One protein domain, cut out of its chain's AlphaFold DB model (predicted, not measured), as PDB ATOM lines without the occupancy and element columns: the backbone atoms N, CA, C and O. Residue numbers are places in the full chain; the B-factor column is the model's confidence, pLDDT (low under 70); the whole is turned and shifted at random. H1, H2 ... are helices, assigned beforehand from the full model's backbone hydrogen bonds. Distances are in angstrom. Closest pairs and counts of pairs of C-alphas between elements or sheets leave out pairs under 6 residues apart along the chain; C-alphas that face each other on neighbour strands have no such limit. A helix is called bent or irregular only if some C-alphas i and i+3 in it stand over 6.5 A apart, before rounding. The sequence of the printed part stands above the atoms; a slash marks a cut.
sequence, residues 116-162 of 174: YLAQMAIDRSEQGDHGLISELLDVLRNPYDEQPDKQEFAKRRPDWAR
ATOM      1  N   TYR A 116     166.263 121.838 151.014       94.06
ATOM      2  CA  TYR A 116     167.505 122.615 151.081       94.06
ATOM      3  C   TYR A 116     168.750 121.797 150.710       94.06
ATOM      4  O   TYR A 116     169.674 122.350 150.119       94.06
ATOM      5  N   LEU A 117     168.771 120.496 151.023       95.75
ATOM      6  CA  LEU A 117     169.849 119.595 150.616       95.75
ATOM      7  C   LEU A 117     169.824 119.401 149.101       95.75
ATOM      8  O   LEU A 117     170.867 119.488 148.459       95.75
ATOM      9  N   ALA A 118     168.629 119.221 148.530       95.12
ATOM     10  CA  ALA A 118     168.448 119.146 147.084       95.12
ATOM     11  C   ALA A 118     168.912 120.438 146.392       95.12
ATOM     12  O   ALA A 118     169.686 120.372 145.443       95.12
ATOM     13  N   GLN A 119     168.527 121.610 146.908       94.50
ATOM     14  CA  GLN A 119     168.945 122.894 146.345       94.50
ATOM     15  C   GLN A 119     170.462 123.088 146.423       94.50
ATOM     16  O   GLN A 119     171.072 123.476 145.435       94.50
ATOM     17  N   MET A 120     171.092 122.762 147.557       95.06
ATOM     18  CA  MET A 120     172.554 122.819 147.677       95.06
ATOM     19  C   MET A 120     173.253 121.902 146.666       95.06
ATOM     20  O   MET A 120     174.299 122.264 146.130       95.06
ATOM     21  N   ALA A 121     172.694 120.718 146.411       96.44
ATOM     22  CA  ALA A 121     173.228 119.785 145.428       96.44
ATOM     23  C   ALA A 121     173.083 120.319 143.994       96.44
ATOM     24  O   ALA A 121     174.027 120.207 143.213       96.44
ATOM     25  N   ILE A 122     171.947 120.948 143.672       95.25
ATOM     26  CA  ILE A 122     171.712 121.624 142.387       95.25
ATOM     27  C   ILE A 122     172.732 122.750 142.189       95.25
ATOM     28  O   ILE A 122     173.441 122.744 141.187       95.25
ATOM     29  N   ASP A 123     172.883 123.648 143.168       95.25
ATOM     30  CA  ASP A 123     173.785 124.801 143.052       95.25
ATOM     31  C   ASP A 123     175.243 124.387 142.798       95.25
ATOM     32  O   ASP A 123     175.951 125.013 142.009       95.25
ATOM     33  N   ARG A 124     175.712 123.337 143.488       97.12
ATOM     34  CA  ARG A 124     177.066 122.798 143.289       97.12
ATOM     35  C   ARG A 124     177.205 122.156 141.915       97.12
ATOM     36  O   ARG A 124     178.194 122.393 141.225       97.12
ATOM     37  N   SER A 125     176.188 121.411 141.491       97.00
ATOM     38  CA  SER A 125     176.173 120.749 140.191       97.00
ATOM     39  C   SER A 125     176.194 121.744 139.030       97.00
ATOM     40  O   SER A 125     176.865 121.490 138.033       97.00
ATOM     41  N   GLU A 126     175.514 122.886 139.150       96.25
ATOM     42  CA  GLU A 126     175.562 123.974 138.159       96.25
ATOM     43  C   GLU A 126     176.961 124.601 138.036       96.25
ATOM     44  O   GLU A 126     177.319 125.127 136.983       96.25
ATOM     45  N   GLN A 127     177.782 124.491 139.083       96.94
ATOM     46  CA  GLN A 127     179.186 124.914 139.097       96.94
ATOM     47  C   GLN A 127     180.150 123.790 138.670       96.94
ATOM     48  O   GLN A 127     181.366 123.975 138.709       96.94
ATOM     49  N   GLY A 128     179.627 122.632 138.255       96.69
ATOM     50  CA  GLY A 128     180.405 121.461 137.842       96.69
ATOM     51  C   GLY A 128     180.837 120.529 138.980       96.69
ATOM     52  O   GLY A 128     181.577 119.581 138.725       96.69
ATOM     53  N   ASP A 129     180.389 120.757 140.221       97.31
ATOM     54  CA  ASP A 129     180.633 119.869 141.366       97.31
ATOM     55  C   ASP A 129     179.421 118.960 141.636       97.31
ATOM     56  O   ASP A 129     178.411 119.367 142.209       97.31
ATOM     57  N   HIS A 130     179.540 117.687 141.262       95.38
ATOM     58  CA  HIS A 130     178.501 116.671 141.473       95.38
ATOM     59  C   HIS A 130     178.700 115.839 142.757       95.38
ATOM     60  O   HIS A 130     177.969 114.867 142.986       95.38
ATOM     61  N   GLY A 131     179.677 116.183 143.603       97.25
ATOM     62  CA  GLY A 131     180.028 115.406 144.795       97.25
ATOM     63  C   GLY A 131     178.869 115.283 145.781       97.25
ATOM     64  O   GLY A 131     178.552 114.183 146.231       97.25
ATOM     65  N   LEU A 132     178.160 116.388 146.036       96.62
ATOM     66  CA  LEU A 132     177.031 116.405 146.973       96.62
ATOM     67  C   LEU A 132     175.837 115.565 146.486       96.62
ATOM     68  O   LEU A 132     175.143 114.966 147.301       96.62
ATOM     69  N   ILE A 133     175.609 115.473 145.170       96.56
ATOM     70  CA  ILE A 133     174.574 114.585 144.615       96.56
ATOM     71  C   ILE A 133     174.913 113.130 144.945       96.56
ATOM     72  O   ILE A 133     174.060 112.399 145.444       96.56
ATOM     73  N   SER A 134     176.160 112.726 144.691       96.56
ATOM     74  CA  SER A 134     176.620 111.360 144.956       96.56
ATOM     75  C   SER A 134     176.499 111.022 146.443       96.56
ATOM     76  O   SER A 134     175.955 109.983 146.801       96.56
ATOM     77  N   GLU A 135     176.907 111.949 147.308       97.12
ATOM     78  CA  GLU A 135     176.829 111.784 148.757       97.12
ATOM     79  C   GLU A 135     175.386 111.655 149.268       97.12
ATOM     80  O   GLU A 135     175.091 110.759 150.060       97.12
ATOM     81  N   LEU A 136     174.462 112.493 148.785       97.56
ATOM     82  CA  LEU A 136     173.046 112.388 149.142       97.56
ATOM     83  C   LEU A 136     172.435 111.069 148.663       97.56
ATOM     84  O   LEU A 136     171.667 110.456 149.402       97.56
ATOM     85  N   LEU A 137     172.773 110.616 147.451       96.88
ATOM     86  CA  LEU A 137     172.309 109.325 146.938       96.88
ATOM     87  C   LEU A 137     172.802 108.167 147.809       96.88
ATOM     88  O   LEU A 137     172.019 107.271 148.112       96.88
ATOM     89  N   ASP A 138     174.064 108.193 148.237       97.00
ATOM     90  CA  ASP A 138     174.633 107.162 149.106       97.00
ATOM     91  C   ASP A 138     173.919 107.111 150.464       97.00
ATOM     92  O   ASP A 138     173.513 106.033 150.903       97.00
ATOM     93  N   VAL A 139     173.681 108.269 151.089       97.81
ATOM     94  CA  VAL A 139     172.954 108.365 152.367       97.81
ATOM     95  C   VAL A 139     171.525 107.835 152.234       97.81
ATOM     96  O   VAL A 139     171.062 107.058 153.073       97.81
ATOM     97  N   LEU A 140     170.827 108.225 151.166       97.50
ATOM     98  CA  LEU A 140     169.417 107.900 150.945       97.50
ATOM     99  C   LEU A 140     169.172 106.453 150.506       97.50
ATOM    100  O   LEU A 140     168.016 106.033 150.481       97.50
ATOM    101  N   ARG A 141     170.216 105.667 150.204       97.75
ATOM    102  CA  ARG A 141     170.080 104.210 150.020       97.75
ATOM    103  C   ARG A 141     169.768 103.482 151.323       97.75
ATOM    104  O   ARG A 141     169.075 102.473 151.282       97.75
ATOM    105  N   ASN A 142     170.229 104.010 152.458       97.62
ATOM    106  CA  ASN A 142     170.016 103.422 153.783       97.62
ATOM    107  C   ASN A 142     169.427 104.461 154.761       97.62
ATOM    108  O   ASN A 142     170.035 104.770 155.788       97.62
ATOM    109  N   PRO A 143     168.249 105.046 154.466       98.00
ATOM    110  CA  PRO A 143     167.769 106.241 155.160       98.00
ATOM    111  C   PRO A 143     167.307 105.972 156.599       98.00
ATOM    112  O   PRO A 143     167.114 106.915 157.365       98.00
ATOM    113  N   TYR A 144     167.108 104.707 156.971       98.25
ATOM    114  CA  TYR A 144     166.678 104.268 158.303       98.25
ATOM    115  C   TYR A 144     167.852 103.962 159.245       98.25
ATOM    116  O   TYR A 144     167.696 104.045 160.470       98.25
ATOM    117  N   ASP A 145     169.013 103.654 158.665       97.56
ATOM    118  CA  ASP A 145     170.196 103.199 159.382       97.56
ATOM    119  C   ASP A 145     170.918 104.354 160.075       97.56
ATOM    120  O   ASP A 145     170.818 105.519 159.692       97.56
ATOM    121  N   GLU A 146     171.674 104.022 161.116       96.19
ATOM    122  CA  GLU A 146     172.625 104.956 161.708       96.19
ATOM    123  C   GLU A 146     173.869 105.058 160.819       96.19
ATOM    124  O   GLU A 146     174.521 104.055 160.538       96.19
ATOM    125  N   GLN A 147     174.215 106.278 160.402       97.25
ATOM    126  CA  GLN A 147     175.412 106.562 159.607       97.25
ATOM    127  C   GLN A 147     176.250 107.620 160.358       97.25
ATOM    128  O   GLN A 147     175.989 108.823 160.232       97.25
ATOM    129  N   PRO A 148     177.205 107.208 161.223       94.81
ATOM    130  CA  PRO A 148     177.958 108.116 162.100       94.81
ATOM    131  C   PRO A 148     178.664 109.261 161.367       94.81
ATOM    132  O   PRO A 148     178.665 110.382 161.862       94.81
ATOM    133  N   ASP A 149     179.158 109.007 160.156       96.31
ATOM    134  CA  ASP A 149     179.875 109.997 159.343       96.31
ATOM    135  C   ASP A 149     178.953 110.889 158.496       96.31
ATOM    136  O   ASP A 149     179.437 111.621 157.641       96.31
ATOM    137  N   LYS A 150     177.626 110.782 158.677       96.94
ATOM    138  CA  LYS A 150     176.611 111.456 157.845       96.94
ATOM    139  C   LYS A 150     175.611 112.282 158.651       96.94
ATOM    140  O   LYS A 150     174.512 112.583 158.184       96.94
ATOM    141  N   GLN A 151     175.928 112.608 159.905       94.81
ATOM    142  CA  GLN A 151     174.982 113.260 160.826       94.81
ATOM    143  C   GLN A 151     174.533 114.643 160.337       94.81
ATOM    144  O   GLN A 151     173.427 115.073 160.664       94.81
ATOM    145  N   GLU A 152     175.334 115.342 159.531       94.62
ATOM    146  CA  GLU A 152     174.956 116.617 158.916       94.62
ATOM    147  C   GLU A 152     173.695 116.527 158.047       94.62
ATOM    148  O   GLU A 152     172.917 117.481 158.032       94.62
ATOM    149  N   PHE A 153     173.430 115.381 157.415       96.44
ATOM    150  CA  PHE A 153     172.231 115.158 156.598       96.44
ATOM    151  C   PHE A 153     170.971 114.852 157.418       96.44
ATOM    152  O   PHE A 153     169.860 114.926 156.893       96.44
ATOM    153  N   ALA A 154     171.119 114.532 158.708       96.38
ATOM    154  CA  ALA A 154     169.998 114.301 159.621       96.38
ATOM    155  C   ALA A 154     169.504 115.591 160.305       96.38
ATOM    156  O   ALA A 154     168.459 115.580 160.956       96.38
ATOM    157  N   LYS A 155     170.241 116.702 160.172       94.56
ATOM    158  CA  LYS A 155     169.917 117.969 160.840       94.56
ATOM    159  C   LYS A 155     168.638 118.600 160.287       94.56
ATOM    160  O   LYS A 155     168.198 118.320 159.169       94.56
ATOM    161  N   ARG A 156     168.041 119.480 161.097       93.62
ATOM    162  CA  ARG A 156     166.941 120.351 160.666       93.62
ATOM    163  C   ARG A 156     167.372 121.226 159.498       93.62
ATOM    164  O   ARG A 156     168.556 121.496 159.291       93.62
ATOM    165  N   ARG A 157     166.374 121.730 158.776       92.81
ATOM    166  CA  ARG A 157     166.590 122.800 157.808       92.81
ATOM    167  C   ARG A 157     167.204 124.016 158.531       92.81
ATOM    168  O   ARG A 157     166.643 124.446 159.533       92.81
ATOM    169  N   PRO A 158     168.306 124.592 158.031       90.94
ATOM    170  CA  PRO A 158     168.869 125.809 158.606       90.94
ATOM    171  C   PRO A 158     167.991 127.034 158.307       90.94
ATOM    172  O   PRO A 158     167.288 127.069 157.294       90.94
ATOM    173  N   ASP A 159     168.075 128.071 159.141       86.94
ATOM    174  CA  ASP A 159     167.201 129.254 159.046       86.94
ATOM    175  C   ASP A 159     167.290 129.981 157.702       86.94
ATOM    176  O   ASP A 159     166.268 130.375 157.140       86.94
ATOM    177  N   TRP A 160     168.490 130.092 157.121       86.50
ATOM    178  CA  TRP A 160     168.674 130.731 155.812       86.50
ATOM    179  C   TRP A 160     167.838 130.062 154.711       86.50
ATOM    180  O   TRP A 160     167.386 130.722 153.776       86.50
ATOM    181  N   ALA A 161     167.585 128.754 154.824       87.69
ATOM    182  CA  ALA A 161     166.824 128.003 153.835       87.69
ATOM    183  C   ALA A 161     165.313 128.260 153.940       87.69
ATOM    184  O   ALA A 161     164.572 127.883 153.035       87.69
ATOM    185  N   ARG A 162     164.834 128.925 155.001       83.06
ATOM    186  CA  ARG A 162     163.420 129.297 155.165       83.06
ATOM    187  C   ARG A 162     162.963 130.340 154.151       83.06
ATOM    188  O   ARG A 162     161.800 130.339 153.761       83.06
TER     189      ARG A 162
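AT A GLANCE: This is residues 116 to 162 of the 174 residues of an uncharacterized protein of Pirellulaceae bacterium (UniProt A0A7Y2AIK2). A helical hairpin, H1 and H2, forms one side of an open loop of chain, which turns through H3 and brings the short H4 back near the start of H1. The 47 printed residues, with four named helices in the order H1, H2, H3, H4 and no named strand, are all helix in class. The whole is only just compact, close to loose, with a radius of gyration of the C-alphas of 11.4 A and spans of 31 by 24 by 14 A.

HOW THE PARTS SIT: H1, residues 116 to 126, and H2, residues 131 to 141, touch as a hairpin, opposite ways at a steep tilt of 39 degrees; their closest C-alphas, Ala 121 and Leu 132, are 5.3 A apart. H3, residues 148 to 154, is close to H2 but not clearly touching, about perpendicular at 82 degrees; the closest C-alphas, Val 139 and Lys 150, are 7.3 A apart. H4, residues 159 to 162, is close to H1 but not clearly touching; the closest C-alphas, Tyr 116 and Ala 161, are 6.1 A apart. In H1 and H2 every O i to N i+4 pair is within hydrogen-bond range, in H3 0 of 3 and 2 of 4 O i to N i+3 pairs, and H4 is too short for an O i to N i+4 pair.

IN THESE COORDINATES: H1 begins at C-alpha 116 (167.505, 122.615, 151.081) and is 15.3 A long; H2 is 15.9 A. H3, 10.4 A, is irregular, with C-alphas 149 and 152 8.3 A apart. H4, 5.4 A, ends at C-alpha 162 (163.420, 129.297, 155.165).

THE WHOLE: The two farthest C-alphas, of Gln 127 and Asp 145, are 31.0 A apart. The printed part has no cut and no long link, and no printed residue is under 70 in pLDDT.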